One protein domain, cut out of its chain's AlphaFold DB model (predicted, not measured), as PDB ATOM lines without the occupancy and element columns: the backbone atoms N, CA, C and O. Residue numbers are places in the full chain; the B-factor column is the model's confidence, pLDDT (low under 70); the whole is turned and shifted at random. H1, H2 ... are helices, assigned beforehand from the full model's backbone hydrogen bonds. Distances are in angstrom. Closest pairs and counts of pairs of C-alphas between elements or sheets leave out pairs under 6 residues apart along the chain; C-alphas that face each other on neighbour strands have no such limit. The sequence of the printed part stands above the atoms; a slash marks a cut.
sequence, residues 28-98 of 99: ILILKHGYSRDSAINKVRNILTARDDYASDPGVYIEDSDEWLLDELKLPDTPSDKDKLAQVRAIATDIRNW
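This is residues 28 to 98 of the 99 residues of an uncharacterized protein of Limnobaculum parvum (UniProt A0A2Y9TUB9). Two long helices, H2 and H3, come near each other at their ends to make an L, with the short helix H1 near the corner. From the far end of H2 a long stretch without a named element, residues 55 to 81, loops round and runs back to the far end of H3. The printed part has 71 residues with three named helices, in the order H1, H2, H3, and no named strand; the class is all helix. It is only just loose, close to compact, with a radius of gyration of the C-alphas of 13.8 A and spans of 36 by 25 by 19 A.

H1, residues 28 to 33, and H2, residues 37 to 54, only just touch, with 3 pairs of C-alphas within 8 A. The closest C-alphas are those of Leu 29 and Ala 40, 5.8 A apart, and H2 touches H1 with residues 37 to 40 alone. Their lines are about perpendicular, at 77 degrees. H1 and H3, residues 82 to 96, also only just touch, with 3 such pairs; the closest C-alphas, of Ile 28 and Val 88, are 5.9 A apart. H3 touches H1 with residues 84 to 88 alone, at a steep tilt of 65 degrees, opposite ways. H2 and H3 are close but not clearly touching: their closest C-alphas, of Arg 37 and Ile 95, are 7.6 A apart. Their lines are about perpendicular, at 87 degrees. In H1, H2 and H3 every O i to N i+4 pair is within hydrogen-bond range.

H1 begins with C-alpha 28 at (68.711, 0.896, 77.035) and measures 8.0 A from first to last C-alpha. H2 measures 25.7 A and ends with C-alpha 54 at (56.000, -15.515, 66.490). H3 measures 20.6 A and ends with C-alpha 96 at (62.146, -1.803, 88.452).

The two C-alphas farthest apart, of Asp 57 and Asp 83, are 37.7 A from each other. The link from H1 to H2 is tight, and that from H2 to H3 is long, with 27 residues; in it residues 61 to 62 pair antiparallel with residues 67 to 68. The printed part has no cut. Its mean pLDDT is 82.5, and no printed residue is under 70.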
ATOM      1  N   ILE A  28      67.928   0.788  78.271       88.31
ATOM      2  CA  ILE A  28      68.711   0.896  77.035       88.31
ATOM      3  C   ILE A  28      67.959   1.711  75.972       88.31
ATOM      4  O   ILE A  28      68.578   2.556  75.327       88.31
ATOM      5  N   LEU A  29      66.646   1.513  75.794       86.00
ATOM      6  CA  LEU A  29      65.847   2.305  74.845       86.00
ATOM      7  C   LEU A  29      65.835   3.795  75.201       86.00
ATOM      8  O   LEU A  29      65.966   4.637  74.313       86.00
ATOM      9  N   ILE A  30      65.721   4.122  76.488       87.56
ATOM     10  CA  ILE A  30      65.779   5.506  76.973       87.56
ATOM     11  C   ILE A  30      67.146   6.118  76.646       87.56
ATOM     12  O   ILE A  30      67.212   7.206  76.082       87.56
ATOM     13  N   LEU A  31      68.238   5.404  76.932       85.44
ATOM     14  CA  LEU A  31      69.597   5.911  76.718       85.44
ATOM     15  C   LEU A  31      70.011   5.999  75.246       85.44
ATOM     16  O   LEU A  31      70.653   6.971  74.856       85.44
ATOM     17  N   LYS A  32      69.699   4.985  74.432       81.75
ATOM     18  CA  LYS A  32      70.136   4.926  73.025       81.75
ATOM     19  C   LYS A  32      69.231   5.711  72.083       81.75
ATOM     20  O   LYS A  32      69.726   6.281  71.117       81.75
ATOM     21  N   HIS A  33      67.927   5.716  72.338       78.94
ATOM     22  CA  HIS A  33      66.936   6.245  71.401       78.94
ATOM     23  C   HIS A  33      66.112   7.405  71.977       78.94
ATOM     24  O   HIS A  33      65.291   7.970  71.260       78.94
ATOM     25  N   GLY A  34      66.320   7.781  73.244       81.69
ATOM     26  CA  GLY A  34      65.634   8.921  73.858       81.69
ATOM     27  C   GLY A  34      64.144   8.687  74.117       81.69
ATOM     28  O   GLY A  34      63.388   9.653  74.212       81.69
ATOM     29  N   TYR A  35      63.698   7.428  74.207       85.88
ATOM     30  CA  TYR A  35      62.303   7.126  74.537       85.88
ATOM     31  C   TYR A  35      61.934   7.639  75.932       85.88
ATOM     32  O   TYR A  35      62.762   7.684  76.842       85.88
ATOM     33  N   SER A  36      60.654   7.969  76.120       87.50
ATOM     34  CA  SER A  36      60.104   8.158  77.460       87.50
ATOM     35  C   SER A  36      60.014   6.821  78.197       87.50
ATOM     36  O   SER A  36      59.927   5.760  77.575       87.50
ATOM     37  N   ARG A  37      60.016   6.876  79.531       85.56
ATOM     38  CA  ARG A  37      60.016   5.693  80.397       85.56
ATOM     39  C   ARG A  37      58.863   4.733  80.079       85.56
ATOM     40  O   ARG A  37      59.119   3.568  79.793       85.56
ATOM     41  N   ASP A  38      57.632   5.237  80.010       87.06
ATOM     42  CA  ASP A  38      56.448   4.446  79.644       87.06
ATOM     43  C   ASP A  38      56.534   3.850  78.236       87.06
ATOM     44  O   ASP A  38      56.203   2.683  78.024       87.06
ATOM     45  N   SER A  39      57.014   4.628  77.261       88.00
ATOM     46  CA  SER A  39      57.131   4.157  75.876       88.00
ATOM     47  C   SER A  39      58.174   3.053  75.750       88.00
ATOM     48  O   SER A  39      57.956   2.088  75.024       88.00
ATOM     49  N   ALA A  40      59.288   3.173  76.473       87.00
ATOM     50  CA  ALA A  40      60.336   2.166  76.504       87.00
ATOM     51  C   ALA A  40      59.835   0.855  77.127       87.00
ATOM     52  O   ALA A  40      60.024  -0.207  76.539       87.00
ATOM     53  N   ILE A  41      59.135   0.931  78.264       88.50
ATOM     54  CA  ILE A  41      58.529  -0.238  78.921       88.50
ATOM     55  C   ILE A  41      57.518  -0.913  77.989       88.50
ATOM     56  O   ILE A  41      57.600  -2.120  77.760       88.50
ATOM     57  N   ASN A  42      56.594  -0.142  77.408       88.88
ATOM     58  CA  ASN A  42      55.579  -0.674  76.500       88.88
ATOM     59  C   ASN A  42      56.198  -1.280  75.238       88.88
ATOM     60  O   ASN A  42      55.757  -2.336  74.795       88.88
ATOM     61  N   LYS A  43      57.252  -0.673  74.680       87.56
ATOM     62  CA  LYS A  43      57.954  -1.234  73.520       87.56
ATOM     63  C   LYS A  43      58.584  -2.583  73.856       87.56
ATOM     64  O   LYS A  43      58.413  -3.514  73.080       87.56
ATOM     65  N   VAL A  44      59.259  -2.711  75.001       87.56
ATOM     66  CA  VAL A  44      59.846  -3.996  75.418       87.56
ATOM     67  C   VAL A  44      58.769  -5.048  75.670       87.56
ATOM     68  O   VAL A  44      58.918  -6.169  75.196       87.56
ATOM     69  N   ARG A  45      57.668  -4.696  76.343       86.81
ATOM     70  CA  ARG A  45      56.533  -5.617  76.526       86.81
ATOM     71  C   ARG A  45      55.973  -6.092  75.191       86.81
ATOM     72  O   ARG A  45      55.842  -7.291  74.997       86.81
ATOM     73  N   ASN A  46      55.740  -5.176  74.253       88.00
ATOM     74  CA  ASN A  46      55.249  -5.522  72.921       88.00
ATOM     75  C   ASN A  46      56.221  -6.442  72.170       88.00
ATOM     76  O   ASN A  46      55.768  -7.355  71.493       88.00
ATOM     77  N   ILE A  47      57.537  -6.227  72.301       86.94
ATOM     78  CA  ILE A  47      58.550  -7.125  71.728       86.94
ATOM     79  C   ILE A  47      58.421  -8.521  72.332       86.94
ATOM     80  O   ILE A  47      58.394  -9.489  71.588       86.94
ATOM     81  N   LEU A  48      58.345  -8.634  73.660       84.94
ATOM     82  CA  LEU A  48      58.243  -9.928  74.340       84.94
ATOM     83  C   LEU A  48      56.955 -10.669  73.966       84.94
ATOM     84  O   LEU A  48      57.021 -11.845  73.638       84.94
ATOM     85  N   THR A  49      55.814  -9.976  73.941       85.75
ATOM     86  CA  THR A  49      54.535 -10.560  73.514       85.75
ATOM     87  C   THR A  49      54.586 -11.013  72.061       85.75
ATOM     88  O   THR A  49      54.228 -12.140  71.758       85.75
ATOM     89  N   ALA A  50      55.096 -10.173  71.160       84.56
ATOM     90  CA  ALA A  50      55.180 -10.545  69.757       84.56
ATOM     91  C   ALA A  50      56.206 -11.667  69.524       84.56
ATOM     92  O   ALA A  50      56.001 -12.512  68.662       84.56
ATOM     93  N   ARG A  51      57.291 -11.735  70.304       83.25
ATOM     94  CA  ARG A  51      58.199 -12.888  70.276       83.25
ATOM     95  C   ARG A  51      57.480 -14.170  70.669       83.25
ATOM     96  O   ARG A  51      57.684 -15.166  70.000       83.25
ATOM     97  N   ASP A  52      56.645 -14.146  71.700       82.75
ATOM     98  CA  ASP A  52      55.848 -15.312  72.098       82.75
ATOM     99  C   ASP A  52      54.888 -15.745  70.972       82.75
ATOM    100  O   ASP A  52      54.864 -16.913  70.589       82.75
ATOM    101  N   ASP A  53      54.207 -14.780  70.341       84.56
ATOM    102  CA  ASP A  53      53.296 -15.030  69.215       84.56
ATOM    103  C   ASP A  53      54.014 -15.614  67.980       84.56
ATOM    104  O   ASP A  53      53.493 -16.509  67.311       84.56
ATOM    105  N   TYR A  54      55.215 -15.113  67.665       81.44
ATOM    106  CA  TYR A  54      56.000 -15.515  66.490       81.44
ATOM    107  C   TYR A  54      57.063 -16.581  66.787       81.44
ATOM    108  O   TYR A  54      57.771 -16.989  65.867       81.44
ATOM    109  N   ALA A  55      57.181 -17.071  68.025       75.38
ATOM    110  CA  ALA A  55      58.180 -18.077  68.405       75.38
ATOM    111  C   ALA A  55      58.030 -19.377  67.604       75.38
ATOM    112  O   ALA A  55      59.005 -20.082  67.372       75.38
ATOM    113  N   SER A  56      56.808 -19.677  67.159       77.62
ATOM    114  CA  SER A  56      56.498 -20.854  66.339       77.62
ATOM    115  C   SER A  56      56.569 -20.592  64.828       77.62
ATOM    116  O   SER A  56      56.287 -21.504  64.050       77.62
ATOM    117  N   ASP A  57      56.891 -19.367  64.393       79.62
ATOM    118  CA  ASP A  57      56.947 -18.999  62.977       79.62
ATOM    119  C   ASP A  57      58.401 -19.020  62.457       79.62
ATOM    120  O   ASP A  57      59.173 -18.088  62.718       79.62
ATOM    121  N   PRO A  58      58.788 -20.039  61.663       72.50
ATOM    122  CA  PRO A  58      60.138 -20.149  61.108       72.50
ATOM    123  C   PRO A  58      60.460 -19.066  60.065       72.50
ATOM    124  O   PRO A  58      61.612 -18.923  59.656       72.50
ATOM    125  N   GLY A  59      59.465 -18.298  59.603       78.06
ATOM    126  CA  GLY A  59      59.670 -17.120  58.761       78.06
ATOM    127  C   GLY A  59      60.107 -15.876  59.537       78.06
ATOM    128  O   GLY A  59      60.513 -14.890  58.919       78.06
ATOM    129  N   VAL A  60      60.030 -15.905  60.872       79.12
ATOM    130  CA  VAL A  60      60.284 -14.757  61.755       79.12
ATOM    131  C   VAL A  60      61.388 -15.047  62.773       79.12
ATOM    132  O   VAL A  60      62.204 -14.159  63.045       79.12
ATOM    133  N   TYR A  61      61.445 -16.271  63.297       78.56
ATOM    134  CA  TYR A  61      62.460 -16.730  64.240       78.56
ATOM    135  C   TYR A  61      63.224 -17.930  63.675       78.56
ATOM    136  O   TYR A  61      62.634 -18.926  63.262       78.56
ATOM    137  N   ILE A  62      64.554 -17.828  63.646       79.75
ATOM    138  CA  ILE A  62      65.441 -18.912  63.224       79.75
ATOM    139  C   ILE A  62      65.987 -19.585  64.485       79.75
ATOM    140  O   ILE A  62      66.975 -19.114  65.048       79.75
ATOM    141  N   GLU A  63      65.372 -20.697  64.903       74.75
ATOM    142  CA  GLU A  63      65.798 -21.476  66.082       74.75
ATOM    143  C   GLU A  63      67.284 -21.866  66.029       74.75
ATOM    144  O   GLU A  63      67.994 -21.725  67.020       74.75
ATOM    145  N   ASP A  64      67.785 -22.293  64.861       74.69
ATOM    146  CA  ASP A  64      69.180 -22.737  64.674       74.69
ATOM    147  C   ASP A  64      70.226 -21.652  64.992       74.69
ATOM    148  O   ASP A  64      71.375 -21.962  65.304       74.69
ATOM    149  N   SER A  65      69.860 -20.375  64.872       71.25
ATOM    150  CA  SER A  65      70.758 -19.236  65.115       71.25
ATOM    151  C   SER A  65      70.315 -18.365  66.290       71.25
ATOM    152  O   SER A  65      71.013 -17.411  66.619       71.25
ATOM    153  N   ASP A  66      69.182 -18.686  66.924       74.06
ATOM    154  CA  ASP A  66      68.506 -17.838  67.914       74.06
ATOM    155  C   ASP A  66      68.303 -16.388  67.414       74.06
ATOM    156  O   ASP A  66      68.393 -15.405  68.157       74.06
ATOM    157  N   GLU A  67      68.047 -16.235  66.111       74.88
ATOM    158  CA  GLU A  67      67.974 -14.933  65.448       74.88
ATOM    159  C   GLU A  67      66.537 -14.547  65.091       74.88
ATOM    160  O   GLU A  67      65.778 -15.306  64.487       74.88
ATOM    161  N   TRP A  68      66.185 -13.304  65.425       80.81
ATOM    162  CA  TRP A  68      64.916 -12.681  65.054       80.81
ATOM    163  C   TRP A  68      65.096 -11.881  63.765       80.81
ATOM    164  O   TRP A  68      65.867 -10.917  63.729       80.81
ATOM    165  N   LEU A  69      64.367 -12.256  62.713       80.94
ATOM    166  CA  LEU A  69      64.473 -11.631  61.392       80.94
ATOM    167  C   LEU A  69      63.852 -10.231  61.355       80.94
ATOM    168  O   LEU A  69      64.359  -9.342  60.669       80.94
ATOM    169  N   LEU A  70      62.780 -10.010  62.118       80.81
ATOM    170  CA  LEU A  70      62.124  -8.709  62.214       80.81
ATOM    171  C   LEU A  70      62.874  -7.796  63.186       80.81
ATOM    172  O   LEU A  70      62.977  -8.090  64.377       80.81
ATOM    173  N   ASP A  71      63.329  -6.636  62.701       76.50
ATOM    174  CA  ASP A  71      63.970  -5.611  63.541       76.50
ATOM    175  C   ASP A  71      63.062  -5.127  64.677       76.50
ATOM    176  O   ASP A  71      63.540  -4.766  65.749       76.50
ATOM    177  N   GLU A  72      61.744  -5.175  64.483       75.94
ATOM    178  CA  GLU A  72      60.777  -4.813  65.517       75.94
ATOM    179  C   GLU A  72      60.736  -5.797  66.686       75.94
ATOM    180  O   GLU A  72      60.269  -5.409  67.750       75.94
ATOM    181  N   LEU A  73      61.236  -7.024  66.499       78.94
ATOM    182  CA  LEU A  73      61.349  -8.062  67.524       78.94
ATOM    183  C   LEU A  73      62.759  -8.143  68.112       78.94
ATOM    184  O   LEU A  73      62.999  -8.919  69.039       78.94
ATOM    185  N   LYS A  74      63.717  -7.357  67.612       79.88
ATOM    186  CA  LYS A  74      65.070  -7.325  68.167       79.88
ATOM    187  C   LYS A  74      65.077  -6.504  69.449       79.88
ATOM    188  O   LYS A  74      64.707  -5.331  69.477       79.88
ATOM    189  N   LEU A  75      65.512  -7.137  70.535       79.00
ATOM    190  CA  LEU A  75      65.769  -6.427  71.778       79.00
ATOM    191  C   LEU A  75      66.997  -5.531  71.598       79.00
ATOM    192  O   LEU A  75      67.951  -5.926  70.930       79.00
ATOM    193  N   PRO A  76      67.011  -4.345  72.217       79.12
ATOM    194  CA  PRO A  76      68.159  -3.468  72.123       79.12
ATOM    195  C   PRO A  76      69.382  -4.114  72.790       79.12
ATOM    196  O   PRO A  76      69.307  -4.653  73.905       79.12
ATOM    197  N   ASP A  77      70.519  -4.025  72.104       79.44
ATOM    198  CA  ASP A  77      71.796  -4.512  72.612       79.44
ATOM    199  C   ASP A  77      72.277  -3.701  73.805       79.44
ATOM    200  O   ASP A  77      72.251  -2.460  73.799       79.44
ATOM    201  N   THR A  78      72.798  -4.409  74.800       77.56
ATOM    202  CA  THR A  78      73.436  -3.799  75.958       77.56
ATOM    203  C   THR A  78      74.667  -3.015  75.492       77.56
ATOM    204  O   THR A  78      75.465  -3.521  74.700       77.56
ATOM    205  N   PRO A  79      74.831  -1.746  75.902       78.62
ATOM    206  CA  PRO A  79      75.992  -0.967  75.493       78.62
ATOM    207  C   PRO A  79      77.286  -1.590  76.038       78.62
ATOM    208  O   PRO A  79      77.347  -1.972  77.202       78.62
ATOM    209  N   SER A  80      78.337  -1.648  75.217       77.31
ATOM    210  CA  SER A  80      79.654  -2.163  75.631       77.31
ATOM    211  C   SER A  80      80.461  -1.166  76.478       77.31
ATOM    212  O   SER A  80      81.437  -1.545  77.122       77.31
ATOM    213  N   ASP A  81      80.063   0.110  76.491       86.44
ATOM    214  CA  ASP A  81      80.684   1.159  77.304       86.44
ATOM    215  C   ASP A  81      80.344   0.984  78.789       86.44
ATOM    216  O   ASP A  81      79.169   0.952  79.162       86.44
ATOM    217  N   LYS A  82      81.364   0.970  79.656       82.50
ATOM    218  CA  LYS A  82      81.190   0.854  81.116       82.50
ATOM    219  C   LYS A  82      80.346   1.988  81.706       82.50
ATOM    220  O   LYS A  82      79.489   1.723  82.546       82.50
ATOM    221  N   ASP A  83      80.541   3.222  81.244       84.12
ATOM    222  CA  ASP A  83      79.765   4.379  81.708       84.12
ATOM    223  C   ASP A  83      78.289   4.281  81.312       84.12
ATOM    224  O   ASP A  83      77.399   4.520  82.129       84.12
ATOM    225  N   LYS A  84      78.009   3.853  80.074       83.19
ATOM    226  CA  LYS A  84      76.630   3.634  79.619       83.19
ATOM    227  C   LYS A  84      75.991   2.463  80.352       83.19
ATOM    228  O   LYS A  84      74.825   2.551  80.699       83.19
ATOM    229  N   LEU A  85      76.743   1.404  80.644       83.88
ATOM    230  CA  LEU A  85      76.284   0.285  81.471       83.88
ATOM    231  C   LEU A  85      75.881   0.733  82.878       83.88
ATOM    232  O   LEU A  85      74.835   0.319  83.374       83.88
ATOM    233  N   ALA A  86      76.675   1.596  83.517       85.12
ATOM    234  CA  ALA A  86      76.336   2.145  84.826       85.12
ATOM    235  C   ALA A  86      75.049   2.986  84.771       85.12
ATOM    236  O   ALA A  86      74.190   2.851  85.642       85.12
ATOM    237  N   GLN A  87      74.875   3.794  83.720       85.12
ATOM    238  CA  GLN A  87      73.647   4.567  83.505       85.12
ATOM    239  C   GLN A  87      72.437   3.670  83.213       85.12
ATOM    240  O   GLN A  87      71.375   3.892  83.790       85.12
ATOM    241  N   VAL A  88      72.595   2.635  82.376       87.06
ATOM    242  CA  VAL A  88      71.547   1.637  82.104       87.06
ATOM    243  C   VAL A  88      71.103   1.003  83.412       87.06
ATOM    244  O   VAL A  88      69.913   0.984  83.686       87.06
ATOM    245  N   ARG A  89      72.042   0.548  84.249       86.06
ATOM    246  CA  ARG A  89      71.716  -0.056  85.548       86.06
ATOM    247  C   ARG A  89      70.985   0.911  86.471       86.06
ATOM    248  O   ARG A  89      69.986   0.520  87.056       86.06
ATOM    249  N   ALA A  90      71.434   2.162  86.568       88.12
ATOM    250  CA  ALA A  90      70.778   3.161  87.409       88.12
ATOM    251  C   ALA A  90      69.326   3.420  86.964       88.12
ATOM    252  O   ALA A  90      68.416   3.437  87.790       88.12
ATOM    253  N   ILE A  91      69.102   3.562  85.655       86.81
ATOM    254  CA  ILE A  91      67.762   3.751  85.085       86.81
ATOM    255  C   ILE A  91      66.923   2.477  85.234       86.81
ATOM    256  O   ILE A  91      65.745   2.569  85.557       86.81
ATOM    257  N   ALA A  92      67.513   1.297  85.040       86.81
ATOM    258  CA  ALA A  92      66.831   0.017  85.193       86.81
ATOM    259  C   ALA A  92      66.364  -0.191  86.638       86.81
ATOM    260  O   ALA A  92      65.217  -0.560  86.851       86.81
ATOM    261  N   THR A  93      67.188   0.119  87.644       87.81
ATOM    262  CA  THR A  93      66.761   0.072  89.053       87.81
ATOM    263  C   THR A  93      65.590   1.018  89.322       87.81
ATOM    264  O   THR A  93      64.641   0.637  90.006       87.81
ATOM    265  N   ASP A  94      65.614   2.225  88.752       87.62
ATOM    266  CA  ASP A  94      64.517   3.186  88.904       87.62
ATOM    267  C   ASP A  94      63.225   2.706  88.217       87.62
ATOM    268  O   ASP A  94      62.135   2.855  88.761       87.62
ATOM    269  N   ILE A  95      63.338   2.064  87.049       85.88
ATOM    270  CA  ILE A  95      62.203   1.444  86.351       85.88
ATOM    271  C   ILE A  95      61.670   0.233  87.122       85.88
ATOM    272  O   ILE A  95      60.459   0.097  87.250       85.88
ATOM    273  N   ARG A  96      62.543  -0.626  87.663       84.38
ATOM    274  CA  ARG A  96      62.146  -1.803  88.452       84.38
ATOM    275  C   ARG A  96      61.314  -1.396  89.663       84.38
ATOM    276  O   ARG A  96      60.288  -2.008  89.911       84.38
ATOM    277  N   ASN A  97      61.716  -0.346  90.378       84.50
ATOM    278  CA  ASN A  97      60.957   0.171  91.524       84.50
ATOM    279  C   ASN A  97      59.578   0.732  91.140       84.50
ATOM    280  O   ASN A  97      58.738   0.953  92.011       84.50
ATOM    281  N   TRP A  98      59.365   1.001  89.855       77.38
ATOM    282  CA  TRP A  98      58.128   1.548  89.310       77.38
ATOM    283  C   TRP A  98      57.201   0.468  88.716       77.38
ATOM    284  O   TRP A  98      56.022   0.743  88.498       77.38
TER     285      TRP A  98